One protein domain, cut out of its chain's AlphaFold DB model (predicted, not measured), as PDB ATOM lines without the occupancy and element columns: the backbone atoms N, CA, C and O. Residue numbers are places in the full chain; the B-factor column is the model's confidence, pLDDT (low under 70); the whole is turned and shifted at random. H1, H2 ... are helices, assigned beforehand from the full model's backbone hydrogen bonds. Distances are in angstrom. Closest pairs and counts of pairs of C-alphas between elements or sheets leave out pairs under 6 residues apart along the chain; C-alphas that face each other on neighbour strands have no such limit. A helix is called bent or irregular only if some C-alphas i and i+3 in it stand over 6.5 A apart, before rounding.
ATOM      1  N   LYS A   2     245.774 174.812 210.417       33.59
ATOM      2  CA  LYS A   2     246.948 175.153 211.270       33.59
ATOM      3  C   LYS A   2     246.937 174.565 212.702       33.59
ATOM      4  O   LYS A   2     247.995 174.234 213.219       33.59
ATOM      5  N   LYS A   3     245.763 174.380 213.327       39.97
ATOM      6  CA  LYS A   3     245.632 173.815 214.692       39.97
ATOM      7  C   LYS A   3     246.013 172.329 214.807       39.97
ATOM      8  O   LYS A   3     246.523 171.924 215.847       39.97
ATOM      9  N   TYR A   4     245.795 171.536 213.758       39.53
ATOM     10  CA  TYR A   4     246.144 170.110 213.756       39.53
ATOM     11  C   TYR A   4     247.600 169.883 213.363       39.53
ATOM     12  O   TYR A   4     248.213 168.954 213.864       39.53
ATOM     13  N   ILE A   5     248.174 170.781 212.555       42.97
ATOM     14  CA  ILE A   5     249.584 170.741 212.150       42.97
ATOM     15  C   ILE A   5     250.509 170.769 213.367       42.97
ATOM     16  O   ILE A   5     251.458 170.004 213.404       42.97
ATOM     17  N   VAL A   6     250.210 171.570 214.394       44.88
ATOM     18  CA  VAL A   6     251.026 171.599 215.620       44.88
ATOM     19  C   VAL A   6     250.960 170.256 216.346       44.88
ATOM     20  O   VAL A   6     251.995 169.669 216.613       44.88
ATOM     21  N   HIS A   7     249.766 169.703 216.574       42.38
ATOM     22  CA  HIS A   7     249.613 168.393 217.218       42.38
ATOM     23  C   HIS A   7     250.289 167.268 216.412       42.38
ATOM     24  O   HIS A   7     250.920 166.394 216.997       42.38
ATOM     25  N   PHE A   8     250.231 167.331 215.079       43.94
ATOM     26  CA  PHE A   8     250.860 166.367 214.173       43.94
ATOM     27  C   PHE A   8     252.388 166.507 214.116       43.94
ATOM     28  O   PHE A   8     253.092 165.505 214.088       43.94
ATOM     29  N   ILE A   9     252.913 167.737 214.148       49.34
ATOM     30  CA  ILE A   9     254.353 168.024 214.236       49.34
ATOM     31  C   ILE A   9     254.899 167.547 215.578       49.34
ATOM     32  O   ILE A   9     255.975 166.968 215.625       49.34
ATOM     33  N   ILE A  10     254.152 167.747 216.662       50.03
ATOM     34  CA  ILE A  10     254.526 167.282 218.000       50.03
ATOM     35  C   ILE A  10     254.558 165.752 218.047       50.03
ATOM     36  O   ILE A  10     255.505 165.172 218.572       50.03
ATOM     37  N   TRP A  11     253.562 165.097 217.450       47.47
ATOM     38  CA  TRP A  11     253.519 163.640 217.341       47.47
ATOM     39  C   TRP A  11     254.660 163.100 216.462       47.47
ATOM     40  O   TRP A  11     255.352 162.162 216.846       47.47
ATOM     41  N   GLY A  12     254.933 163.763 215.334       49.03
ATOM     42  CA  GLY A  12     256.056 163.455 214.449       49.03
ATOM     43  C   GLY A  12     257.421 163.655 215.113       49.03
ATOM     44  O   GLY A  12     258.291 162.805 214.970       49.03
ATOM     45  N   LEU A  13     257.602 164.719 215.900       50.47
ATOM     46  CA  LEU A  13     258.808 164.942 216.706       50.47
ATOM     47  C   LEU A  13     258.965 163.863 217.779       50.47
ATOM     48  O   LEU A  13     260.073 163.376 217.970       50.47
ATOM     49  N   GLY A  14     257.863 163.437 218.407       52.31
ATOM     50  CA  GLY A  14     257.812 162.279 219.306       52.31
ATOM     51  C   GLY A  14     258.416 161.021 218.683       52.31
ATOM     52  O   GLY A  14     259.326 160.405 219.236       52.31
ATOM     53  N   ILE A  15     257.949 160.690 217.481       52.31
ATOM     54  CA  ILE A  15     258.385 159.512 216.721       52.31
ATOM     55  C   ILE A  15     259.832 159.651 216.235       52.31
ATOM     56  O   ILE A  15     260.596 158.691 216.293       52.31
ATOM     57  N   ILE A  16     260.239 160.841 215.783       52.91
ATOM     58  CA  ILE A  16     261.603 161.093 215.300       52.91
ATOM     59  C   ILE A  16     262.608 161.051 216.455       52.91
ATOM     60  O   ILE A  16     263.666 160.445 216.314       52.91
ATOM     61  N   SER A  17     262.294 161.648 217.608       50.09
ATOM     62  CA  SER A  17     263.159 161.559 218.787       50.09
ATOM     63  C   SER A  17     263.261 160.129 219.305       50.09
ATOM     64  O   SER A  17     264.353 159.735 219.691       50.09
ATOM     65  N   TYR A  18     262.177 159.346 219.254       53.41
ATOM     66  CA  TYR A  18     262.215 157.908 219.535       53.41
ATOM     67  C   TYR A  18     263.145 157.170 218.569       53.41
ATOM     68  O   TYR A  18     264.018 156.442 219.017       53.41
ATOM     69  N   TYR A  19     263.009 157.400 217.260       54.25
ATOM     70  CA  TYR A  19     263.857 156.762 216.252       54.25
ATOM     71  C   TYR A  19     265.341 157.104 216.444       54.25
ATOM     72  O   TYR A  19     266.208 156.245 216.298       54.25
ATOM     73  N   ILE A  20     265.638 158.356 216.804       55.94
ATOM     74  CA  ILE A  20     266.997 158.794 217.122       55.94
ATOM     75  C   ILE A  20     267.478 158.138 218.420       55.94
ATOM     76  O   ILE A  20     268.600 157.644 218.436       55.94
ATOM     77  N   LEU A  21     266.657 158.082 219.478       50.25
ATOM     78  CA  LEU A  21     267.013 157.419 220.739       50.25
ATOM     79  C   LEU A  21     267.286 155.928 220.515       50.25
ATOM     80  O   LEU A  21     268.384 155.474 220.793       50.25
ATOM     81  N   ASP A  22     266.349 155.196 219.916       51.50
ATOM     82  CA  ASP A  22     266.464 153.765 219.607       51.50
ATOM     83  C   ASP A  22     267.740 153.440 218.811       51.50
ATOM     84  O   ASP A  22     268.451 152.482 219.112       51.50
ATOM     85  N   LYS A  23     268.102 154.295 217.842       56.16
ATOM     86  CA  LYS A  23     269.331 154.132 217.051       56.16
ATOM     87  C   LYS A  23     270.615 154.570 217.751       56.16
ATOM     88  O   LYS A  23     271.682 154.123 217.334       56.16
ATOM     89  N   THR A  24     270.543 155.440 218.757       52.78
ATOM     90  CA  THR A  24     271.726 155.978 219.456       52.78
ATOM     91  C   THR A  24     272.030 155.266 220.770       52.78
ATOM     92  O   THR A  24     273.201 155.151 221.121       52.78
ATOM     93  N   THR A  25     271.029 154.715 221.459       50.97
ATOM     94  CA  THR A  25     271.191 153.891 222.671       50.97
ATOM     95  C   THR A  25     271.183 152.400 222.348       50.97
ATOM     96  O   THR A  25     270.445 151.621 222.949       50.97
ATOM     97  N   ALA A  26     272.023 151.992 221.395       46.16
ATOM     98  CA  ALA A  26     272.327 150.586 221.163       46.16
ATOM     99  C   ALA A  26     273.080 150.012 222.380       46.16
ATOM    100  O   ALA A  26     274.309 149.990 222.387       46.16
ATOM    101  N   GLY A  27     272.348 149.576 223.411       45.28
ATOM    102  CA  GLY A  27     272.888 148.679 224.438       45.28
ATOM    103  C   GLY A  27     272.581 148.951 225.912       45.28
ATOM    104  O   GLY A  27     272.953 148.098 226.705       45.28
ATOM    105  N   ASP A  28     271.907 150.033 226.313       49.22
ATOM    106  CA  ASP A  28     271.668 150.314 227.747       49.22
ATOM    107  C   ASP A  28     270.218 150.712 228.060       49.22
ATOM    108  O   ASP A  28     269.504 151.182 227.175       49.22
ATOM    109  N   GLU A  29     269.834 150.505 229.335       46.41
ATOM    110  CA  GLU A  29     268.559 150.635 230.094       46.41
ATOM    111  C   GLU A  29     267.361 151.423 229.505       46.41
ATOM    112  O   GLU A  29     266.229 151.236 229.949       46.41
ATOM    113  N   PHE A  30     267.558 152.293 228.520       41.53
ATOM    114  CA  PHE A  30     266.537 153.086 227.839       41.53
ATOM    115  C   PHE A  30     265.638 152.291 226.882       41.53
ATOM    116  O   PHE A  30     264.495 152.698 226.667       41.53
ATOM    117  N   GLN A  31     266.088 151.131 226.383       47.00
ATOM    118  CA  GLN A  31     265.235 150.197 225.628       47.00
ATOM    119  C   GLN A  31     264.069 149.635 226.459       47.00
ATOM    120  O   GLN A  31     263.185 148.999 225.897       47.00
ATOM    121  N   ASN A  32     264.036 149.909 227.769       49.66
ATOM    122  CA  ASN A  32     263.080 149.343 228.712       49.66
ATOM    123  C   ASN A  32     261.839 150.226 228.997       49.66
ATOM    124  O   ASN A  32     260.970 149.853 229.776       49.66
ATOM    125  N   ILE A  33     261.674 151.407 228.403       51.25
ATOM    126  CA  ILE A  33     260.500 152.260 228.693       51.25
ATOM    127  C   ILE A  33     259.486 152.149 227.547       51.25
ATOM    128  O   ILE A  33     259.857 152.297 226.387       51.25
ATOM    129  N   SER A  34     258.202 151.886 227.849       54.06
ATOM    130  CA  SER A  34     257.191 151.674 226.803       54.06
ATOM    131  C   SER A  34     257.053 152.867 225.872       54.06
ATOM    132  O   SER A  34     257.022 154.013 226.314       54.06
ATOM    133  N   VAL A  35     256.941 152.592 224.566       51.31
ATOM    134  CA  VAL A  35     256.685 153.593 223.513       51.31
ATOM    135  C   VAL A  35     255.488 154.469 223.883       51.31
ATOM    136  O   VAL A  35     255.478 155.666 223.612       51.31
ATOM    137  N   LEU A  36     254.506 153.887 224.573       51.75
ATOM    138  CA  LEU A  36     253.341 154.592 225.081       51.75
ATOM    139  C   LEU A  36     253.682 155.526 226.251       51.75
ATOM    140  O   LEU A  36     253.228 156.665 226.252       51.75
ATOM    141  N   LEU A  37     254.528 155.109 227.200       56.00
ATOM    142  CA  LEU A  37     255.008 155.973 228.283       56.00
ATOM    143  C   LEU A  37     255.910 157.096 227.750       56.00
ATOM    144  O   LEU A  37     255.703 158.251 228.113       56.00
ATOM    145  N   ILE A  38     256.856 156.798 226.855       59.75
ATOM    146  CA  ILE A  38     257.681 157.820 226.191       59.75
ATOM    147  C   ILE A  38     256.781 158.760 225.385       59.75
ATOM    148  O   ILE A  38     256.897 159.972 225.523       59.75
ATOM    149  N   GLY A  39     255.815 158.235 224.630       56.94
ATOM    150  CA  GLY A  39     254.829 159.024 223.894       56.94
ATOM    151  C   GLY A  39     253.988 159.926 224.801       56.94
ATOM    152  O   GLY A  39     253.809 161.102 224.492       56.94
ATOM    153  N   CYS A  40     253.533 159.431 225.955       59.81
ATOM    154  CA  CYS A  40     252.811 160.219 226.955       59.81
ATOM    155  C   CYS A  40     253.697 161.298 227.597       59.81
ATOM    156  O   CYS A  40     253.250 162.435 227.752       59.81
ATOM    157  N   LEU A  41     254.948 160.974 227.935       61.53
ATOM    158  CA  LEU A  41     255.919 161.905 228.521       61.53
ATOM    159  C   LEU A  41     256.382 162.968 227.519       61.53
ATOM    160  O   LEU A  41     256.558 164.126 227.887       61.53
ATOM    161  N   MET A  42     256.545 162.604 226.249       59.69
ATOM    162  CA  MET A  42     256.898 163.521 225.168       59.69
ATOM    163  C   MET A  42     255.722 164.409 224.782       59.69
ATOM    164  O   MET A  42     255.902 165.618 224.649       59.69
ATOM    165  N   PHE A  43     254.509 163.852 224.678       55.19
ATOM    166  CA  PHE A  43     253.296 164.652 224.541       55.19
ATOM    167  C   PHE A  43     253.211 165.651 225.696       55.19
ATOM    168  O   PHE A  43     253.065 166.838 225.448       55.19
ATOM    169  N   TYR A  44     253.431 165.212 226.938       57.62
ATOM    170  CA  TYR A  44     253.477 166.087 228.108       57.62
ATOM    171  C   TYR A  44     254.553 167.175 227.991       57.62
ATOM    172  O   TYR A  44     254.234 168.350 228.140       57.62
ATOM    173  N   GLY A  45     255.803 166.822 227.688       59.03
ATOM    174  CA  GLY A  45     256.914 167.768 227.596       59.03
ATOM    175  C   GLY A  45     256.699 168.818 226.510       59.03
ATOM    176  O   GLY A  45     256.823 170.014 226.765       59.03
ATOM    177  N   VAL A  46     256.296 168.396 225.314       52.81
ATOM    178  CA  VAL A  46     256.088 169.310 224.189       52.81
ATOM    179  C   VAL A  46     254.817 170.145 224.369       52.81
ATOM    180  O   VAL A  46     254.814 171.334 224.054       52.81
ATOM    181  N   TYR A  47     253.758 169.581 224.948       53.31
ATOM    182  CA  TYR A  47     252.535 170.316 225.274       53.31
ATOM    183  C   TYR A  47     252.749 171.345 226.388       53.31
ATOM    184  O   TYR A  47     252.256 172.467 226.302       53.31
ATOM    185  N   TYR A  48     253.544 170.992 227.401       53.94
ATOM    186  CA  TYR A  48     253.944 171.872 228.497       53.94
ATOM    187  C   TYR A  48     254.833 173.023 227.997       53.94
ATOM    188  O   TYR A  48     254.577 174.187 228.314       53.94
ATOM    189  N   ILE A  49     255.827 172.725 227.148       51.56
ATOM    190  CA  ILE A  49     256.726 173.722 226.543       51.56
ATOM    191  C   ILE A  49     255.965 174.652 225.589       51.56
ATOM    192  O   ILE A  49     256.133 175.869 225.659       51.56
ATOM    193  N   SER A  50     255.085 174.114 224.740       45.59
ATOM    194  CA  SER A  50     254.347 174.903 223.745       45.59
ATOM    195  C   SER A  50     253.341 175.893 224.354       45.59
ATOM    196  O   SER A  50     252.858 176.763 223.633       45.59
ATOM    197  N   MET A  51     253.010 175.782 225.648       52.09
ATOM    198  CA  MET A  51     251.943 176.565 226.293       52.09
ATOM    199  C   MET A  51     252.391 177.421 227.487       52.09
ATOM    200  O   MET A  51     251.598 178.229 227.986       52.09
ATOM    201  N   ILE A  52     253.661 177.346 227.905       49.62
ATOM    202  CA  ILE A  52     254.244 178.274 228.897       49.62
ATOM    203  C   ILE A  52     254.152 179.747 228.442       49.62
ATOM    204  O   ILE A  52     254.115 180.651 229.281       49.62
ATOM    205  N   SER A  53     254.041 180.010 227.137       45.03
ATOM    206  CA  SER A  53     253.916 181.359 226.572       45.03
ATOM    207  C   SER A  53     252.487 181.933 226.568       45.03
ATOM    208  O   SER A  53     252.341 183.152 226.496       45.03
ATOM    209  N   GLU A  54     251.429 181.119 226.707       47.97
ATOM    210  CA  GLU A  54     250.035 181.558 226.473       47.97
ATOM    211  C   GLU A  54     249.103 181.546 227.704       47.97
ATOM    212  O   GLU A  54     247.978 182.050 227.628       47.97
ATOM    213  N   ILE A  55     249.524 180.980 228.842       47.56
ATOM    214  CA  ILE A  55     248.662 180.829 230.039       47.56
ATOM    215  C   ILE A  55     248.906 181.919 231.093       47.56
ATOM    216  O   ILE A  55     248.034 182.187 231.920       47.56
ATOM    217  N   LYS A  56     250.036 182.637 231.033       45.38
ATOM    218  CA  LYS A  56     250.354 183.717 231.987       45.38
ATOM    219  C   LYS A  56     249.408 184.932 231.936       45.38
ATOM    220  O   LYS A  56     249.584 185.831 232.748       45.38
ATOM    221  N   LYS A  57     248.432 184.997 231.019       46.16
ATOM    222  CA  LYS A  57     247.662 186.229 230.755       46.16
ATOM    223  C   LYS A  57     246.131 186.151 230.851       46.16
ATOM    224  O   LYS A  57     245.506 187.158 230.545       46.16
ATOM    225  N   ILE A  58     245.497 185.036 231.240       46.81
ATOM    226  CA  ILE A  58     244.018 184.952 231.190       46.81
ATOM    227  C   ILE A  58     243.414 184.280 232.438       46.81
ATOM    228  O   ILE A  58     243.748 183.137 232.772       46.81
ATOM    229  N   GLU A  59     242.494 184.991 233.101       52.97
ATOM    230  CA  GLU A  59     241.477 184.430 234.000       52.97
ATOM    231  C   GLU A  59     240.486 183.631 233.147       52.97
ATOM    232  O   GLU A  59     239.779 184.186 232.310       52.97
ATOM    233  N   CYS A  60     240.503 182.306 233.277       61.00
ATOM    234  CA  CYS A  60     239.638 181.418 232.506       61.00
ATOM    235  C   CYS A  60     238.603 180.829 233.462       61.00
ATOM    236  O   CYS A  60     238.988 180.253 234.483       61.00
ATOM    237  N   GLU A  61     237.317 180.989 233.143       71.31
ATOM    238  CA  GLU A  61     236.242 180.316 233.867       71.31
ATOM    239  C   GLU A  61     236.405 178.801 233.719       71.31
ATOM    240  O   GLU A  61     236.599 178.277 232.620       71.31
ATOM    241  N   LEU A  62     236.391 178.103 234.851       80.38
ATOM    242  CA  LEU A  62     236.553 176.658 234.892       80.38
ATOM    243  C   LEU A  62     235.221 175.982 234.606       80.38
ATOM    244  O   LEU A  62     234.221 176.298 235.249       80.38
ATOM    245  N   ASN A  63     235.228 175.023 233.686       81.00
ATOM    246  CA  ASN A  63     234.041 174.276 233.290       81.00
ATOM    247  C   ASN A  63     234.156 172.787 233.672       81.00
ATOM    248  O   ASN A  63     235.230 172.287 234.023       81.00
ATOM    249  N   GLU A  64     233.030 172.068 233.646       85.12
ATOM    250  CA  GLU A  64     232.984 170.666 234.084       85.12
ATOM    251  C   GLU A  64     233.850 169.747 233.212       85.12
ATOM    252  O   GLU A  64     234.525 168.861 233.740       85.12
ATOM    253  N   SER A  65     233.885 169.967 231.895       74.75
ATOM    254  CA  SER A  65     234.673 169.131 230.981       74.75
ATOM    255  C   SER A  65     236.178 169.380 231.125       74.75
ATOM    256  O   SER A  65     236.966 168.434 231.080       74.75
ATOM    257  N   GLY A  66     236.597 170.605 231.450       75.19
ATOM    258  CA  GLY A  66     237.973 170.910 231.816       75.19
ATOM    259  C   GLY A  66     238.427 170.207 233.098       75.19
ATOM    260  O   GLY A  66     239.538 169.677 233.166       75.19
ATOM    261  N   ILE A  67     237.551 170.134 234.105       84.12
ATOM    262  CA  ILE A  67     237.808 169.391 235.349       84.12
ATOM    263  C   ILE A  67     237.917 167.892 235.056       84.12
ATOM    264  O   ILE A  67     238.882 167.250 235.481       84.12
ATOM    265  N   PHE A  68     236.975 167.350 234.282       80.94
ATOM    266  CA  PHE A  68     236.979 165.951 233.868       80.94
ATOM    267  C   PHE A  68     238.251 165.592 233.090       80.94
ATOM    268  O   PHE A  68     238.947 164.637 233.439       80.94
ATOM    269  N   GLY A  69     238.588 166.389 232.073       76.75
ATOM    270  CA  GLY A  69     239.754 166.188 231.221       76.75
ATOM    271  C   GLY A  69     241.064 166.280 231.997       76.75
ATOM    272  O   GLY A  69     241.935 165.428 231.828       76.75
ATOM    273  N   GLY A  70     241.190 167.258 232.900       80.56
ATOM    274  CA  GLY A  70     242.380 167.411 233.736       80.56
ATOM    275  C   GLY A  70     242.624 166.204 234.644       80.56
ATOM    276  O   GLY A  70     243.721 165.639 234.637       80.56
ATOM    277  N   ARG A  71     241.592 165.755 235.367       87.25
ATOM    278  CA  ARG A  71     241.689 164.597 236.274       87.25
ATOM    279  C   ARG A  71     241.873 163.282 235.524       87.25
ATOM    280  O   ARG A  71     242.692 162.455 235.921       87.25
ATOM    281  N   GLY A  72     241.147 163.103 234.419       82.75
ATOM    282  CA  GLY A  72     241.227 161.909 233.579       82.75
ATOM    283  C   GLY A  72     242.622 161.739 232.993       82.75
ATOM    284  O   GLY A  72     243.200 160.657 233.076       82.75
ATOM    285  N   MET A  73     243.210 162.834 232.506       79.19
ATOM    286  CA  MET A  73     244.594 162.839 232.038       79.19
ATOM    287  C   MET A  73     245.577 162.497 233.161       79.19
ATOM    288  O   MET A  73     246.484 161.692 232.957       79.19
ATOM    289  N   GLY A  74     245.384 163.057 234.360       83.06
ATOM    290  CA  GLY A  74     246.205 162.727 235.526       83.06
ATOM    291  C   GLY A  74     246.214 161.237 235.846       83.06
ATOM    292  O   GLY A  74     247.286 160.661 236.014       83.06
ATOM    293  N   ILE A  75     245.038 160.601 235.853       86.56
ATOM    294  CA  ILE A  75     244.892 159.155 236.074       86.56
ATOM    295  C   ILE A  75     245.591 158.348 234.972       86.56
ATOM    296  O   ILE A  75     246.304 157.397 235.280       86.56
ATOM    297  N   LEU A  76     245.424 158.726 233.702       79.75
ATOM    298  CA  LEU A  76     246.051 158.027 232.573       79.75
ATOM    299  C   LEU A  76     247.581 158.084 232.623       79.75
ATOM    300  O   LEU A  76     248.243 157.085 232.365       79.75
ATOM    301  N   ILE A  77     248.158 159.233 232.973       76.00
ATOM    302  CA  ILE A  77     249.616 159.371 233.075       76.00
ATOM    303  C   ILE A  77     250.140 158.548 234.254       76.00
ATOM    304  O   ILE A  77     251.064 157.744 234.116       76.00
ATOM    305  N   ASN A  78     249.534 158.735 235.423       85.50
ATOM    306  CA  ASN A  78     249.983 158.087 236.647       85.50
ATOM    307  C   ASN A  78     249.764 156.571 236.633       85.50
ATOM    308  O   ASN A  78     250.513 155.848 237.291       85.50
ATOM    309  N   MET A  79     248.799 156.082 235.850       83.75
ATOM    310  CA  MET A  79     248.624 154.662 235.556       83.75
ATOM    311  C   MET A  79     249.939 154.021 235.088       83.75
ATOM    312  O   MET A  79     250.314 152.975 235.619       83.75
ATOM    313  N   PHE A  80     250.670 154.653 234.165       76.62
ATOM    314  CA  PHE A  80     251.960 154.134 233.702       76.62
ATOM    315  C   PHE A  80     253.024 154.207 234.788       76.62
ATOM    316  O   PHE A  80     253.713 153.224 235.046       76.62
ATOM    317  N   SER A  81     253.139 155.346 235.476       80.94
ATOM    318  CA  SER A  81     254.127 155.503 236.548       80.94
ATOM    319  C   SER A  81     253.971 154.421 237.619       80.94
ATOM    320  O   SER A  81     254.958 153.806 238.018       80.94
ATOM    321  N   LEU A  82     252.738 154.118 238.034       86.50
ATOM    322  CA  LEU A  82     252.469 153.096 239.047       86.50
ATOM    323  C   LEU A  82     252.799 151.674 238.584       86.50
ATOM    324  O   LEU A  82     253.284 150.884 239.394       86.50
ATOM    325  N   GLN A  83     252.589 151.349 237.304       81.75
ATOM    326  CA  GLN A  83     252.968 150.040 236.762       81.75
ATOM    327  C   GLN A  83     254.462 149.766 236.936       81.75
ATOM    328  O   GLN A  83     254.833 148.663 237.341       81.75
ATOM    329  N   TYR A  84     255.305 150.771 236.691       77.38
ATOM    330  CA  TYR A  84     256.757 150.663 236.831       77.38
ATOM    331  C   TYR A  84     257.233 150.776 238.284       77.38
ATOM    332  O   TYR A  84     258.114 150.020 238.688       77.38
ATOM    333  N   ILE A  85     256.636 151.663 239.092       83.81
ATOM    334  CA  ILE A  85     256.982 151.811 240.519       83.81
ATOM    335  C   ILE A  85     256.767 150.490 241.265       83.81
ATOM    336  O   ILE A  85     257.637 150.061 242.026       83.81
ATOM    337  N   PHE A  86     255.621 149.839 241.044       85.94
ATOM    338  CA  PHE A  86     255.257 148.604 241.743       85.94
ATOM    339  C   PHE A  86     255.623 147.319 240.992       85.94
ATOM    340  O   PHE A  86     255.466 146.227 241.549       85.94
ATOM    341  N   GLU A  87     256.124 147.442 239.760       83.56
ATOM    342  CA  GLU A  87     256.391 146.322 238.850       83.56
ATOM    343  C   GLU A  87     255.171 145.398 238.701       83.56
ATOM    344  O   GLU A  87     255.271 144.172 238.788       83.56
ATOM    345  N   LEU A  88     253.991 146.002 238.515       84.56
ATOM    346  CA  LEU A  88     252.706 145.292 238.478       84.56
ATOM    347  C   LEU A  88     252.665 144.220 237.381       84.56
ATOM    348  O   LEU A  88     252.105 143.146 237.587       84.56
ATOM    349  N   TYR A  89     253.343 144.471 236.261       77.50
ATOM    350  CA  TYR A  89     253.435 143.550 235.128       77.50
ATOM    351  C   TYR A  89     254.039 142.189 235.477       77.50
ATOM    352  O   TYR A  89     253.663 141.186 234.879       77.50
ATOM    353  N   LYS A  90     254.910 142.124 236.490       78.50
ATOM    354  CA  LYS A  90     255.487 140.860 236.969       78.50
ATOM    355  C   LYS A  90     254.556 140.099 237.917       78.50
ATOM    356  O   LYS A  90     254.863 138.977 238.308       78.50
ATOM    357  N   LYS A  91     253.461 140.720 238.370       85.12
ATOM    358  CA  LYS A  91     252.658 140.257 239.514       85.12
ATOM    359  C   LYS A  91     251.157 140.224 239.183       85.12
ATOM    360  O   LYS A  91     250.370 140.891 239.860       85.12
ATOM    361  N   PRO A  92     250.717 139.406 238.208       82.50
ATOM    362  CA  PRO A  92     249.332 139.403 237.727       82.50
ATOM    363  C   PRO A  92     248.298 139.095 238.823       82.50
ATOM    364  O   PRO A  92     247.233 139.708 238.854       82.50
ATOM    365  N   LEU A  93     248.620 138.211 239.777       86.94
ATOM    366  CA  LEU A  93     247.742 137.921 240.921       86.94
ATOM    367  C   LEU A  93     247.513 139.152 241.809       86.94
ATOM    368  O   LEU A  93     246.389 139.398 242.245       86.94
ATOM    369  N   ILE A  94     248.557 139.954 242.045       89.88
ATOM    370  CA  ILE A  94     248.441 141.194 242.823       89.88
ATOM    371  C   ILE A  94     247.550 142.189 242.079       89.88
ATOM    372  O   ILE A  94     246.690 142.806 242.700       89.88
ATOM    373  N   CYS A  95     247.685 142.296 240.755       90.50
ATOM    374  CA  CYS A  95     246.835 143.168 239.945       90.50
ATOM    375  C   CYS A  95     245.348 142.814 240.077       90.50
ATOM    376  O   CYS A  95     244.528 143.711 240.253       90.50
ATOM    377  N   ILE A  96     244.989 141.526 240.068       89.38
ATOM    378  CA  ILE A  96     243.594 141.089 240.262       89.38
ATOM    379  C   ILE A  96     243.071 141.533 241.636       89.38
ATOM    380  O   ILE A  96     241.982 142.103 241.727       89.38
ATOM    381  N   VAL A  97     243.856 141.337 242.700       95.38
ATOM    382  CA  VAL A  97     243.486 141.782 244.055       95.38
ATOM    383  C   VAL A  97     243.311 143.304 244.107       95.38
ATOM    384  O   VAL A  97     242.313 143.792 244.639       95.38
ATOM    385  N   LEU A  98     244.234 144.064 243.515       95.25
ATOM    386  CA  LEU A  98     244.185 145.528 243.473       95.25
ATOM    387  C   LEU A  98     242.988 146.065 242.680       95.25
ATOM    388  O   LEU A  98     242.420 147.088 243.069       95.25
ATOM    389  N   ILE A  99     242.564 145.370 241.619       95.00
ATOM    390  CA  ILE A  99     241.333 145.685 240.882       95.00
ATOM    391  C   ILE A  99     240.127 145.546 241.813       95.00
ATOM    392  O   ILE A  99     239.354 146.494 241.951       95.00
ATOM    393  N   VAL A 100     239.991 144.406 242.500       96.88
ATOM    394  CA  VAL A 100     238.864 144.150 243.414       96.88
ATOM    395  C   VAL A 100     238.823 145.184 244.540       96.88
ATOM    396  O   VAL A 100     237.779 145.793 244.778       96.88
ATOM    397  N   VAL A 101     239.960 145.445 245.190       96.94
ATOM    398  CA  VAL A 101     240.060 146.441 246.270       96.94
ATOM    399  C   VAL A 101     239.691 147.837 245.769       96.94
ATOM    400  O   VAL A 101     238.891 148.524 246.402       96.94
ATOM    401  N   SER A 102     240.214 148.251 244.612       97.06
ATOM    402  CA  SER A 102     239.903 149.562 244.032       97.06
ATOM    403  C   SER A 102     238.417 149.709 243.710       97.06
ATOM    404  O   SER A 102     237.818 150.735 244.030       97.06
ATOM    405  N   VAL A 103     237.791 148.672 243.143       97.06
ATOM    406  CA  VAL A 103     236.348 148.661 242.862       97.06
ATOM    407  C   VAL A 103     235.539 148.801 244.153       97.06
ATOM    408  O   VAL A 103     234.617 149.615 244.200       97.06
ATOM    409  N   ILE A 104     235.906 148.089 245.224       97.06
ATOM    410  CA  ILE A 104     235.244 148.215 246.532       97.06
ATOM    411  C   ILE A 104     235.358 149.650 247.063       97.06
ATOM    412  O   ILE A 104     234.351 150.239 247.459       97.06
ATOM    413  N   VAL A 105     236.551 150.251 247.027       97.00
ATOM    414  CA  VAL A 105     236.765 151.639 247.478       97.00
ATOM    415  C   VAL A 105     235.917 152.626 246.669       97.00
ATOM    416  O   VAL A 105     235.313 153.536 247.247       97.00
ATOM    417  N   LEU A 106     235.818 152.438 245.350       96.75
ATOM    418  CA  LEU A 106     234.977 153.266 244.483       96.75
ATOM    419  C   LEU A 106     233.485 153.088 244.798       96.75
ATOM    420  O   LEU A 106     232.762 154.079 244.881       96.75
ATOM    421  N   ILE A 107     233.022 151.862 245.061       96.62
ATOM    422  CA  ILE A 107     231.635 151.594 245.476       96.62
ATOM    423  C   ILE A 107     231.320 152.292 246.805       96.62
ATOM    424  O   ILE A 107     230.284 152.953 246.919       96.62
ATOM    425  N   LEU A 108     232.217 152.204 247.793       95.69
ATOM    426  CA  LEU A 108     232.066 152.894 249.079       95.69
ATOM    427  C   LEU A 108     232.060 154.422 248.906       95.69
ATOM    428  O   LEU A 108     231.317 155.130 249.585       95.69
ATOM    429  N   SER A 109     232.823 154.927 247.936       95.00
ATOM    430  CA  SER A 109     232.948 156.356 247.629       95.00
ATOM    431  C   SER A 109     231.942 156.859 246.584       95.00
ATOM    432  O   SER A 109     232.002 158.027 246.193       95.00
ATOM    433  N   ARG A 110     230.981 156.028 246.148       94.12
ATOM    434  CA  ARG A 110     230.101 156.298 244.990       94.12
ATOM    435  C   ARG A 110     229.380 157.643 245.033       94.12
ATOM    436  O   ARG A 110     229.223 158.291 244.003       94.12
ATOM    437  N   LYS A 111     228.982 158.093 246.231       95.38
ATOM    438  CA  LYS A 111     228.280 159.374 246.441       95.38
ATOM    439  C   LYS A 111     229.115 160.582 246.001       95.38
ATOM    440  O   LYS A 111     228.555 161.617 245.657       95.38
ATOM    441  N   TYR A 112     230.438 160.446 246.001       94.44
ATOM    442  CA  TYR A 112     231.382 161.518 245.705       94.44
ATOM    443  C   TYR A 112     231.973 161.427 244.292       94.44
ATOM    444  O   TYR A 112     232.548 162.411 243.842       94.44
ATOM    445  N   ILE A 113     231.795 160.312 243.565       92.94
ATOM    446  CA  ILE A 113     232.398 160.098 242.233       92.94
ATOM    447  C   ILE A 113     231.973 161.177 241.237       92.94
ATOM    448  O   ILE A 113     232.823 161.776 240.589       92.94
ATOM    449  N   LYS A 114     230.674 161.487 241.131       92.81
ATOM    450  CA  LYS A 114     230.219 162.552 240.218       92.81
ATOM    451  C   LYS A 114     230.878 163.889 240.565       92.81
ATOM    452  O   LYS A 114     231.387 164.579 239.694       92.81
ATOM    453  N   SER A 115     230.915 164.218 241.856       93.50
ATOM    454  CA  SER A 115     231.513 165.463 242.328       93.50
ATOM    455  C   SER A 115     233.024 165.515 242.113       93.50
ATOM    456  O   SER A 115     233.546 166.604 241.905       93.50
ATOM    457  N   PHE A 116     233.709 164.375 242.180       94.06
ATOM    458  CA  PHE A 116     235.122 164.257 241.845       94.06
ATOM    459  C   PHE A 116     235.348 164.637 240.380       94.06
ATOM    460  O   PHE A 116     236.268 165.374 240.070       94.06
ATOM    461  N   TRP A 117     234.488 164.209 239.465       92.06
ATOM    462  CA  TRP A 117     234.692 164.486 238.044       92.06
ATOM    463  C   TRP A 117     234.302 165.899 237.604       92.06
ATOM    464  O   TRP A 117     234.839 166.372 236.609       92.06
ATOM    465  N   THR A 118     233.401 166.574 238.324       89.19
ATOM    466  CA  THR A 118     232.813 167.835 237.837       89.19
ATOM    467  C   THR A 118     233.030 169.048 238.734       89.19
ATOM    468  O   THR A 118     232.831 170.168 238.278       89.19
ATOM    469  N   LYS A 119     233.438 168.885 240.003       91.25
ATOM    470  CA  LYS A 119     233.629 170.027 240.915       91.25
ATOM    471  C   LYS A 119     235.101 170.367 241.114       91.25
ATOM    472  O   LYS A 119     235.911 169.525 241.497       91.25
ATOM    473  N   ASN A 120     235.427 171.649 240.980       87.44
ATOM    474  CA  ASN A 120     236.759 172.194 241.241       87.44
ATOM    475  C   ASN A 120     236.961 172.505 242.736       87.44
ATOM    476  O   ASN A 120     237.225 173.636 243.132       87.44
ATOM    477  N   ILE A 121     236.774 171.496 243.583       88.38
ATOM    478  CA  ILE A 121     236.975 171.583 245.034       88.38
ATOM    479  C   ILE A 121     237.888 170.453 245.495       88.38
ATOM    480  O   ILE A 121     237.996 169.422 244.831       88.38
ATOM    481  N   TRP A 122     238.521 170.631 246.652       86.62
ATOM    482  CA  TRP A 122     239.313 169.582 247.283       86.62
ATOM    483  C   TRP A 122     238.569 168.971 248.467       86.62
ATOM    484  O   TRP A 122     238.038 169.686 249.315       86.62
ATOM    485  N   SER A 123     238.555 167.640 248.542       88.12
ATOM    486  CA  SER A 123     238.040 166.894 249.691       88.12
ATOM    487  C   SER A 123     238.910 165.668 249.963       88.12
ATOM    488  O   SER A 123     239.545 165.131 249.055       88.12
ATOM    489  N   ARG A 124     238.925 165.177 251.209       88.38
ATOM    490  CA  ARG A 124     239.676 163.953 251.554       88.38
ATOM    491  C   ARG A 124     239.156 162.729 250.793       88.38
ATOM    492  O   ARG A 124     239.934 161.845 250.451       88.38
ATOM    493  N   GLN A 125     237.859 162.693 250.490       91.25
ATOM    494  CA  GLN A 125     237.239 161.633 249.697       91.25
ATOM    495  C   GLN A 125     237.761 161.627 248.255       91.25
ATOM    496  O   GLN A 125     237.894 160.559 247.666       91.25
ATOM    497  N   PHE A 126     238.106 162.791 247.695       93.56
ATOM    498  CA  PHE A 126     238.659 162.870 246.340       93.56
ATOM    499  C   PHE A 126     240.042 162.240 246.250       93.56
ATOM    500  O   PHE A 126     240.317 161.560 245.270       93.56
ATOM    501  N   LEU A 127     240.866 162.355 247.297       91.44
ATOM    502  CA  LEU A 127     242.145 161.649 247.352       91.44
ATOM    503  C   LEU A 127     241.957 160.127 247.269       91.44
ATOM    504  O   LEU A 127     242.661 159.461 246.515       91.44
ATOM    505  N   LEU A 128     240.997 159.579 248.020       93.31
ATOM    506  CA  LEU A 128     240.703 158.143 247.999       93.31
ATOM    507  C   LEU A 128     240.210 157.690 246.622       93.31
ATOM    508  O   LEU A 128     240.659 156.663 246.120       93.31
ATOM    509  N   ILE A 129     239.329 158.474 245.998       95.50
ATOM    510  CA  ILE A 129     238.819 158.203 244.649       95.50
ATOM    511  C   ILE A 129     239.950 158.266 243.620       95.50
ATOM    512  O   ILE A 129     240.060 157.368 242.789       95.50
ATOM    513  N   PHE A 130     240.817 159.277 243.706       93.25
ATOM    514  CA  PHE A 130     241.980 159.416 242.838       93.25
ATOM    515  C   PHE A 130     242.896 158.198 242.946       93.25
ATOM    516  O   PHE A 130     243.209 157.576 241.934       93.25
ATOM    517  N   ILE A 131     243.297 157.821 244.165       93.19
ATOM    518  CA  ILE A 131     244.162 156.657 244.393       93.19
ATOM    519  C   ILE A 131     243.492 155.390 243.857       93.19
ATOM    520  O   ILE A 131     244.136 154.628 243.142       93.19
ATOM    521  N   ALA A 132     242.201 155.188 244.132       95.81
ATOM    522  CA  ALA A 132     241.470 154.020 243.656       95.81
ATOM    523  C   ALA A 132     241.411 153.953 242.123       95.81
ATOM    524  O   ALA A 132     241.672 152.896 241.561       95.81
ATOM    525  N   PHE A 133     241.146 155.063 241.427       95.25
ATOM    526  CA  PHE A 133     241.184 155.086 239.961       95.25
ATOM    527  C   PHE A 133     242.584 154.818 239.404       95.25
ATOM    528  O   PHE A 133     242.716 154.076 238.436       95.25
ATOM    529  N   ASN A 134     243.625 155.378 240.016       93.56
ATOM    530  CA  ASN A 134     245.008 155.177 239.586       93.56
ATOM    531  C   ASN A 134     245.475 153.726 239.767       93.56
ATOM    532  O   ASN A 134     246.064 153.137 238.858       93.56
ATOM    533  N   VAL A 135     245.181 153.128 240.923       94.56
ATOM    534  CA  VAL A 135     245.479 151.717 241.209       94.56
ATOM    535  C   VAL A 135     244.662 150.800 240.297       94.56
ATOM    536  O   VAL A 135     245.209 149.843 239.748       94.56
ATOM    537  N   LEU A 136     243.386 151.114 240.065       94.56
ATOM    538  CA  LEU A 136     242.533 150.367 239.144       94.56
ATOM    539  C   LEU A 136     243.080 150.410 237.713       94.56
ATOM    540  O   LEU A 136     243.281 149.360 237.108       94.56
ATOM    541  N   ALA A 137     243.354 151.604 237.186       90.00
ATOM    542  CA  ALA A 137     243.838 151.800 235.823       90.00
ATOM    543  C   ALA A 137     245.204 151.129 235.603       90.00
ATOM    544  O   ALA A 137     245.372 150.375 234.646       90.00
ATOM    545  N   SER A 138     246.153 151.316 236.529       89.12
ATOM    546  CA  SER A 138     247.470 150.657 236.485       89.12
ATOM    547  C   SER A 138     247.368 149.136 236.512       89.12
ATOM    548  O   SER A 138     247.988 148.478 235.673       89.12
ATOM    549  N   SER A 139     246.534 148.579 237.392       90.25
ATOM    550  CA  SER A 139     246.333 147.131 237.502       90.25
ATOM    551  C   SER A 139     245.643 146.548 236.269       90.25
ATOM    552  O   SER A 139     246.089 145.527 235.752       90.25
ATOM    553  N   ILE A 140     244.604 147.211 235.743       87.44
ATOM    554  CA  ILE A 140     243.936 146.800 234.497       87.44
ATOM    555  C   ILE A 140     244.927 146.830 233.339       87.44
ATOM    556  O   ILE A 140     245.062 145.834 232.636       87.44
ATOM    557  N   GLY A 141     245.655 147.934 233.147       81.44
ATOM    558  CA  GLY A 141     246.626 148.010 232.058       81.44
ATOM    559  C   GLY A 141     247.759 147.006 232.197       81.44
ATOM    560  O   GLY A 141     248.255 146.527 231.188       81.44
ATOM    561  N   SER A 142     248.127 146.634 233.422       81.44
ATOM    562  CA  SER A 142     249.109 145.582 233.655       81.44
ATOM    563  C   SER A 142     248.576 144.204 233.257       81.44
ATOM    564  O   SER A 142     249.304 143.442 232.630       81.44
ATOM    565  N   VAL A 143     247.325 143.877 233.599       82.31
ATOM    566  CA  VAL A 143     246.685 142.610 233.201       82.31
ATOM    567  C   VAL A 143     246.477 142.554 231.687       82.31
ATOM    568  O   VAL A 143     246.692 141.511 231.073       82.31
ATOM    569  N   LEU A 144     246.079 143.671 231.076       75.19
ATOM    570  CA  LEU A 144     245.942 143.775 229.624       75.19
ATOM    571  C   LEU A 144     247.298 143.647 228.931       75.19
ATOM    572  O   LEU A 144     247.401 142.890 227.976       75.19
ATOM    573  N   GLY A 145     248.334 144.314 229.438       69.44
ATOM    574  CA  GLY A 145     249.680 144.225 228.882       69.44
ATOM    575  C   GLY A 145     250.285 142.822 228.989       69.44
ATOM    576  O   GLY A 145     250.926 142.395 228.048       69.44
ATOM    577  N   TYR A 146     249.991 142.062 230.053       66.44
ATOM    578  CA  TYR A 146     250.390 140.647 230.157       66.44
ATOM    579  C   TYR A 146     249.767 139.757 229.068       66.44
ATOM    580  O   TYR A 146     250.312 138.722 228.712       66.44
ATOM    581  N   LYS A 147     248.581 140.118 228.567       65.56
ATOM    582  CA  LYS A 147     247.889 139.356 227.516       65.56
ATOM    583  C   LYS A 147     248.228 139.861 226.104       65.56
ATOM    584  O   LYS A 147     247.996 139.145 225.137       65.56
ATOM    585  N   TRP A 148     248.711 141.095 225.987       61.41
ATOM    586  CA  TRP A 148     248.967 141.803 224.732       61.41
ATOM    587  C   TRP A 148     250.398 142.352 224.785       61.41
ATOM    588  O   TRP A 148     250.574 143.572 224.880       61.41
ATOM    589  N   ASP A 149     251.372 141.431 224.766       54.56
ATOM    590  CA  ASP A 149     252.812 141.624 225.049       54.56
ATOM    591  C   ASP A 149     253.456 142.867 224.393       54.56
ATOM    592  O   ASP A 149     254.444 143.384 224.905       54.56
ATOM    593  N   ASP A 150     252.875 143.411 223.319       51.12
ATOM    594  CA  ASP A 150     253.462 144.494 222.521       51.12
ATOM    595  C   ASP A 150     252.922 145.915 222.798       51.12
ATOM    596  O   ASP A 150     253.520 146.896 222.353       51.12
ATOM    597  N   ILE A 151     251.779 146.087 223.480       51.06
ATOM    598  CA  ILE A 151     251.048 147.380 223.422       51.06
ATOM    599  C   ILE A 151     251.321 148.312 224.613       51.06
ATOM    600  O   ILE A 151     251.286 149.535 224.467       51.06
ATOM    601  N   LEU A 152     251.561 147.768 225.809       51.00
ATOM    602  CA  LEU A 152     251.517 148.553 227.056       51.00
ATOM    603  C   LEU A 152     252.796 148.484 227.891       51.00
ATOM    604  O   LEU A 152     253.131 149.453 228.578       51.00
ATOM    605  N   LEU A 153     253.499 147.359 227.840       51.06
ATOM    606  CA  LEU A 153     254.597 147.044 228.737       51.06
ATOM    607  C   LEU A 153     255.812 146.691 227.901       51.06
ATOM    608  O   LEU A 153     255.771 145.778 227.092       51.06
ATOM    609  N   VAL A 154     256.895 147.423 228.110       49.34
ATOM    610  CA  VAL A 154     258.192 146.957 227.634       49.34
ATOM    611  C   VAL A 154     258.734 145.946 228.633       49.34
ATOM    612  O   VAL A 154     258.504 146.079 229.838       49.34
ATOM    613  N   ASN A 155     259.436 144.941 228.114       49.44
ATOM    614  CA  ASN A 155     260.111 143.888 228.864       49.44
ATOM    615  C   ASN A 155     261.254 144.473 229.711       49.44
ATOM    616  O   ASN A 155     262.430 144.362 229.385       49.44
ATOM    617  N   VAL A 156     260.907 145.142 230.809       55.22
ATOM    618  CA  VAL A 156     261.897 145.634 231.766       55.22
ATOM    619  C   VAL A 156     262.230 144.501 232.699       55.22
ATOM    620  O   VAL A 156     261.451 144.175 233.597       55.22
ATOM    621  N   GLU A 157     263.402 143.908 232.510       56.28
ATOM    622  CA  GLU A 157     263.859 142.860 233.413       56.28
ATOM    623  C   GLU A 157     263.914 143.370 234.850       56.28
ATOM    624  O   GLU A 157     263.431 142.676 235.738       56.28
ATOM    625  N   ASN A 158     264.388 144.602 235.094       62.03
ATOM    626  CA  ASN A 158     264.353 145.262 236.404       62.03
ATOM    627  C   ASN A 158     264.343 146.793 236.292       62.03
ATOM    628  O   ASN A 158     265.125 147.377 235.548       62.03
ATOM    629  N   VAL A 159     263.474 147.457 237.064       69.44
ATOM    630  CA  VAL A 159     263.468 148.924 237.177       69.44
ATOM    631  C   VAL A 159     264.360 149.313 238.353       69.44
ATOM    632  O   VAL A 159     264.087 148.921 239.492       69.44
ATOM    633  N   SER A 160     265.407 150.102 238.102       75.19
ATOM    634  CA  SER A 160     266.326 150.550 239.154       75.19
ATOM    635  C   SER A 160     265.605 151.371 240.237       75.19
ATOM    636  O   SER A 160     264.605 152.053 239.988       75.19
ATOM    637  N   ASN A 161     266.123 151.341 241.469       77.25
ATOM    638  CA  ASN A 161     265.542 152.103 242.582       77.25
ATOM    639  C   ASN A 161     265.574 153.622 242.335       77.25
ATOM    640  O   ASN A 161     264.665 154.330 242.767       77.25
ATOM    641  N   ILE A 162     266.583 154.116 241.609       74.62
ATOM    642  CA  ILE A 162     266.688 155.526 241.212       74.62
ATOM    643  C   ILE A 162     265.540 155.881 240.261       74.62
ATOM    644  O   ILE A 162     264.837 156.866 240.488       74.62
ATOM    645  N   THR A 163     265.277 155.046 239.254       70.00
ATOM    646  CA  THR A 163     264.163 155.248 238.318       70.00
ATOM    647  C   THR A 163     262.814 155.212 239.035       70.00
ATOM    648  O   THR A 163     261.970 156.076 238.798       70.00
ATOM    649  N   LYS A 164     262.612 154.289 239.986       75.94
ATOM    650  CA  LYS A 164     261.396 154.268 240.823       75.94
ATOM    651  C   LYS A 164     261.226 155.558 241.623       75.94
ATOM    652  O   LYS A 164     260.120 156.088 241.681       75.94
ATOM    653  N   LEU A 165     262.303 156.089 242.205       75.38
ATOM    654  CA  LEU A 165     262.264 157.352 242.943       75.38
ATOM    655  C   LEU A 165     261.868 158.527 242.035       75.38
ATOM    656  O   LEU A 165     261.007 159.325 242.404       75.38
ATOM    657  N   ILE A 166     262.438 158.599 240.829       73.38
ATOM    658  CA  ILE A 166     262.082 159.613 239.825       73.38
ATOM    659  C   ILE A 166     260.599 159.505 239.456       73.38
ATOM    660  O   ILE A 166     259.893 160.514 239.436       73.38
ATOM    661  N   LEU A 167     260.097 158.290 239.226       76.75
ATOM    662  CA  LEU A 167     258.690 158.055 238.904       76.75
ATOM    663  C   LEU A 167     257.750 158.418 240.061       76.75
ATOM    664  O   LEU A 167     256.656 158.915 239.809       76.75
ATOM    665  N   ILE A 168     258.163 158.236 241.320       81.19
ATOM    666  CA  ILE A 168     257.396 158.689 242.493       81.19
ATOM    667  C   ILE A 168     257.313 160.219 242.524       81.19
ATOM    668  O   ILE A 168     256.232 160.776 242.728       81.19
ATOM    669  N   ILE A 169     258.432 160.913 242.293       77.44
ATOM    670  CA  ILE A 169     258.448 162.381 242.207       77.44
ATOM    671  C   ILE A 169     257.518 162.836 241.080       77.44
ATOM    672  O   ILE A 169     256.686 163.723 241.282       77.44
ATOM    673  N   PHE A 170     257.605 162.188 239.919       77.81
ATOM    674  CA  PHE A 170     256.753 162.472 238.774       77.81
ATOM    675  C   PHE A 170     255.268 162.256 239.095       77.81
ATOM    676  O   PHE A 170     254.460 163.155 238.867       77.81
ATOM    677  N   TYR A 171     254.915 161.138 239.733       83.62
ATOM    678  CA  TYR A 171     253.552 160.839 240.177       83.62
ATOM    679  C   TYR A 171     252.974 161.948 241.076       83.62
ATOM    680  O   TYR A 171     251.829 162.378 240.899       83.62
ATOM    681  N   ILE A 172     253.780 162.460 242.015       85.44
ATOM    682  CA  ILE A 172     253.393 163.565 242.909       85.44
ATOM    683  C   ILE A 172     253.202 164.870 242.126       85.44
ATOM    684  O   ILE A 172     252.257 165.618 242.391       85.44
ATOM    685  N   VAL A 173     254.085 165.160 241.167       80.62
ATOM    686  CA  VAL A 173     253.977 166.348 240.308       80.62
ATOM    687  C   VAL A 173     252.699 166.291 239.477       80.62
ATOM    688  O   VAL A 173     251.958 167.274 239.453       80.62
ATOM    689  N   ILE A 174     252.394 165.153 238.852       82.00
ATOM    690  CA  ILE A 174     251.163 164.971 238.075       82.00
ATOM    691  C   ILE A 174     249.938 165.146 238.962       82.00
ATOM    692  O   ILE A 174     249.054 165.925 238.608       82.00
ATOM    693  N   PHE A 175     249.907 164.523 240.142       86.62
ATOM    694  CA  PHE A 175     248.812 164.697 241.101       86.62
ATOM    695  C   PHE A 175     248.558 166.180 241.412       86.62
ATOM    696  O   PHE A 175     247.438 166.667 241.264       86.62
ATOM    697  N   LYS A 176     249.604 166.943 241.755       84.88
ATOM    698  CA  LYS A 176     249.465 168.380 242.047       84.88
ATOM    699  C   LYS A 176     248.944 169.187 240.855       84.88
ATOM    700  O   LYS A 176     248.232 170.167 241.052       84.88
ATOM    701  N   ASN A 177     249.298 168.789 239.634       79.81
ATOM    702  CA  ASN A 177     248.959 169.520 238.415       79.81
ATOM    703  C   ASN A 177     247.632 169.106 237.770       79.81
ATOM    704  O   ASN A 177     247.187 169.805 236.860       79.81
ATOM    705  N   THR A 178     247.005 168.022 238.229       81.12
ATOM    706  CA  THR A 178     245.784 167.463 237.621       81.12
ATOM    707  C   THR A 178     244.615 167.355 238.590       81.12
ATOM    708  O   THR A 178     243.472 167.507 238.171       81.12
ATOM    709  N   GLU A 179     244.885 167.146 239.880       84.12
ATOM    710  CA  GLU A 179     243.844 166.847 240.866       84.12
ATOM    711  C   GLU A 179     243.500 168.046 241.759       84.12
ATOM    712  O   GLU A 179     242.343 168.229 242.142       84.12
ATOM    713  N   LEU A 180     244.485 168.888 242.095       87.31
ATOM    714  CA  LEU A 180     244.235 170.044 242.955       87.31
ATOM    715  C   LEU A 180     243.318 171.074 242.267       87.31
ATOM    716  O   LEU A 180     243.362 171.227 241.041       87.31
ATOM    717  N   PRO A 181     242.513 171.823 243.041       84.50
ATOM    718  CA  PRO A 181     241.685 172.884 242.490       84.50
ATOM    719  C   PRO A 181     242.526 173.922 241.753       84.50
ATOM    720  O   PRO A 181     243.626 174.258 242.192       84.50
ATOM    721  N   ASN A 182     241.993 174.455 240.654       80.69
ATOM    722  CA  ASN A 182     242.678 175.442 239.806       80.69
ATOM    723  C   ASN A 182     244.033 174.961 239.264       80.69
ATOM    724  O   ASN A 182     244.869 175.782 238.872       80.69
ATOM    725  N   SER A 183     244.262 173.646 239.246       80.88
ATOM    726  CA  SER A 183     245.494 173.083 238.723       80.88
ATOM    727  C   SER A 183     245.675 173.410 237.244       80.88
ATOM    728  O   SER A 183     244.731 173.740 236.515       80.88
ATOM    729  N   PHE A 184     246.930 173.342 236.807       75.94
ATOM    730  CA  PHE A 184     247.323 173.706 235.455       75.94
ATOM    731  C   PHE A 184     246.492 172.969 234.397       75.94
ATOM    732  O   PHE A 184     245.955 173.614 233.499       75.94
ATOM    733  N   PHE A 185     246.314 171.649 234.539       72.12
ATOM    734  CA  PHE A 185     245.574 170.850 233.559       72.12
ATOM    735  C   PHE A 185     244.084 171.178 233.516       72.12
ATOM    736  O   PHE A 185     243.510 171.212 232.432       72.12
ATOM    737  N   ILE A 186     243.464 171.468 234.661       77.25
ATOM    738  CA  ILE A 186     242.039 171.821 234.721       77.25
ATOM    739  C   ILE A 186     241.790 173.159 234.011       77.25
ATOM    740  O   ILE A 186     240.909 173.265 233.153       77.25
ATOM    741  N   ARG A 187     242.608 174.177 234.316       74.12
ATOM    742  CA  ARG A 187     242.540 175.498 233.660       74.12
ATOM    743  C   ARG A 187     242.770 175.388 232.162       74.12
ATOM    744  O   ARG A 187     242.101 176.037 231.363       74.12
ATOM    745  N   PHE A 188     243.731 174.557 231.800       71.06
ATOM    746  CA  PHE A 188     244.093 174.311 230.426       71.06
ATOM    747  C   PHE A 188     242.952 173.650 229.635       71.06
ATOM    748  O   PHE A 188     242.560 174.150 228.580       71.06
ATOM    749  N   ALA A 189     242.398 172.552 230.151       69.62
ATOM    750  CA  ALA A 189     241.341 171.812 229.475       69.62
ATOM    751  C   ALA A 189     240.075 172.674 229.318       69.62
ATOM    752  O   ALA A 189     239.489 172.695 228.236       69.62
ATOM    753  N   SER A 190     239.757 173.495 230.328       72.88
ATOM    754  CA  SER A 190     238.654 174.469 230.266       72.88
ATOM    755  C   SER A 190     238.854 175.508 229.149       72.88
ATOM    756  O   SER A 190     237.938 175.796 228.381       72.88
ATOM    757  N   LYS A 191     240.080 176.035 228.982       73.44
ATOM    758  CA  LYS A 191     240.411 176.994 227.909       73.44
ATOM    759  C   LYS A 191     240.226 176.381 226.519       73.44
ATOM    760  O   LYS A 191     239.747 177.058 225.609       73.44
ATOM    761  N   ASN A 192     240.635 175.128 226.331       64.69
ATOM    762  CA  ASN A 192     240.512 174.459 225.036       64.69
ATOM    763  C   ASN A 192     239.055 174.303 224.601       64.69
ATOM    764  O   ASN A 192     238.753 174.562 223.438       64.69
ATOM    765  N   GLU A 193     238.174 173.930 225.523       62.94
ATOM    766  CA  GLU A 193     236.740 173.821 225.261       62.94
ATOM    767  C   GLU A 193     236.118 175.184 224.946       62.94
ATOM    768  O   GLU A 193     235.501 175.344 223.898       62.94
ATOM    769  N   ALA A 194     236.413 176.216 225.743       64.94
ATOM    770  CA  ALA A 194     235.937 177.574 225.466       64.94
ATOM    771  C   ALA A 194     236.386 178.101 224.083       64.94
ATOM    772  O   ALA A 194     235.691 178.886 223.437       64.94
ATOM    773  N   LEU A 195     237.561 177.678 223.600       63.81
ATOM    774  CA  LEU A 195     238.056 178.005 222.259       63.81
ATOM    775  C   LEU A 195     237.413 177.179 221.134       63.81
ATOM    776  O   LEU A 195     237.535 177.578 219.970       63.81
ATOM    777  N   LEU A 196     236.831 176.022 221.449       59.12
ATOM    778  CA  LEU A 196     236.058 175.202 220.517       59.12
ATOM    779  C   LEU A 196     234.640 175.759 220.380       59.12
ATOM    780  O   LEU A 196     234.209 175.977 219.252       59.12
ATOM    781  N   ASP A 197     233.991 176.108 221.491       60.41
ATOM    782  CA  ASP A 197     232.631 176.660 221.484       60.41
ATOM    783  C   ASP A 197     232.540 177.992 220.739       60.41
ATOM    784  O   ASP A 197     231.630 178.192 219.949       60.41
ATOM    785  N   ARG A 198     233.529 178.885 220.881       59.38
ATOM    786  CA  ARG A 198     233.562 180.166 220.140       59.38
ATOM    787  C   ARG A 198     233.721 180.029 218.618       59.38
ATOM    788  O   ARG A 198     233.744 181.044 217.925       59.38
ATOM    789  N   ARG A 199     233.974 178.824 218.101       51.97
ATOM    790  CA  ARG A 199     234.173 178.564 216.663       51.97
ATOM    791  C   ARG A 199     232.976 177.895 215.995       51.97
ATOM    792  O   ARG A 199     233.018 177.778 214.770       51.97
TER     793      ARG A 199
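What this domain is: This is residues 2 to 199 of the 200 residues of an uncharacterized protein of [Eubacterium] rectale (UniProt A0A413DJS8). Five long helices, H1, H3, H4, H7 and H5, are stacked in that order, mostly crossed on their neighbours, with H4 in the middle. H8 packs side by side with H4, while H9 and H6 pack on the first residues of H4; the H1 and H3 end is joined more loosely, and residues 23 to 28 stick out there. The printed part has 198 residues with nine named helices, H1 to H9 along the chain, and no named strand; its class is all helix. It is compact, with a radius of gyration of the C-alphas of 18.0 A and spans of 49 by 45 by 28 A.

Where its parts are: H1 covers residues 2 to 24, 32.4 A long, from C-alpha 2 at (246.948, 175.153, 211.270). H2 is residues 29 to 32, and H3 is residues 35 to 51, 23.6 A. H4, residues 64 to 86, begins at C-alpha 64 at (232.984, 170.666, 234.084), measures 32.3 A and has a kink of 29 degrees near residue 80. H5 is residues 92 to 108, 24.7 A. H6, residues 110 to 118, is irregular, with C-alphas 111 and 114 7.3 A apart. H7, residues 124 to 147, measures 35.4 A, and H8, residues 161 to 178, 25.5 A. H9, residues 184 to 197, measures 20.5 A and ends at C-alpha 197 at (232.631, 176.660, 221.484).

How they stand to each other: H4 is the hub, touching five helices. H8 touches it at a shallow tilt of 9 degrees, opposite ways; the closest C-alphas, of Ile 85 and Lys 164, are 5.1 A apart. H7 touches H4 at a steep tilt of 56 degrees, with C-alphas 79 and 138 closest at 4.3 A. H5 touches H7 at a shallow tilt of 31 degrees, opposite ways, closest at C-alphas 95 and 139, 4.7 A. Residues 64 to 71 of H4 touch H9, closest at C-alphas 66 and 190, 3.9 A, and H6, closest at C-alphas 64 and 118, 4.7 A. H3 and H4 form a helical hairpin but only just touch, with 3 pairs of C-alphas within 8 A, the closest those of Leu 37 and Phe 80, 6.5 A. H1 touches H3 at a steep tilt of 49 degrees, closest at C-alphas 14 and 42, 6.1 A. H2 touches no helix. Every O i to N i+4 pair is within hydrogen-bond range in H3, H5, H7, H8 and H9; the counts are 17 of 19 in H1, 18 of 19 in H4 and 3 of 5 in H6, and H2 is too short for such a pair.

The domain as a whole: The C-alphas farthest apart, of Ala 26 and Lys 111, are 51.5 A apart. The printed part has no cut. The links H3 to H4 and H7 to H8 are long. Mean pLDDT of the printed part is 71.8; residues 2 to 60, 145 to 159, 189 and 192 to 199 are under 70.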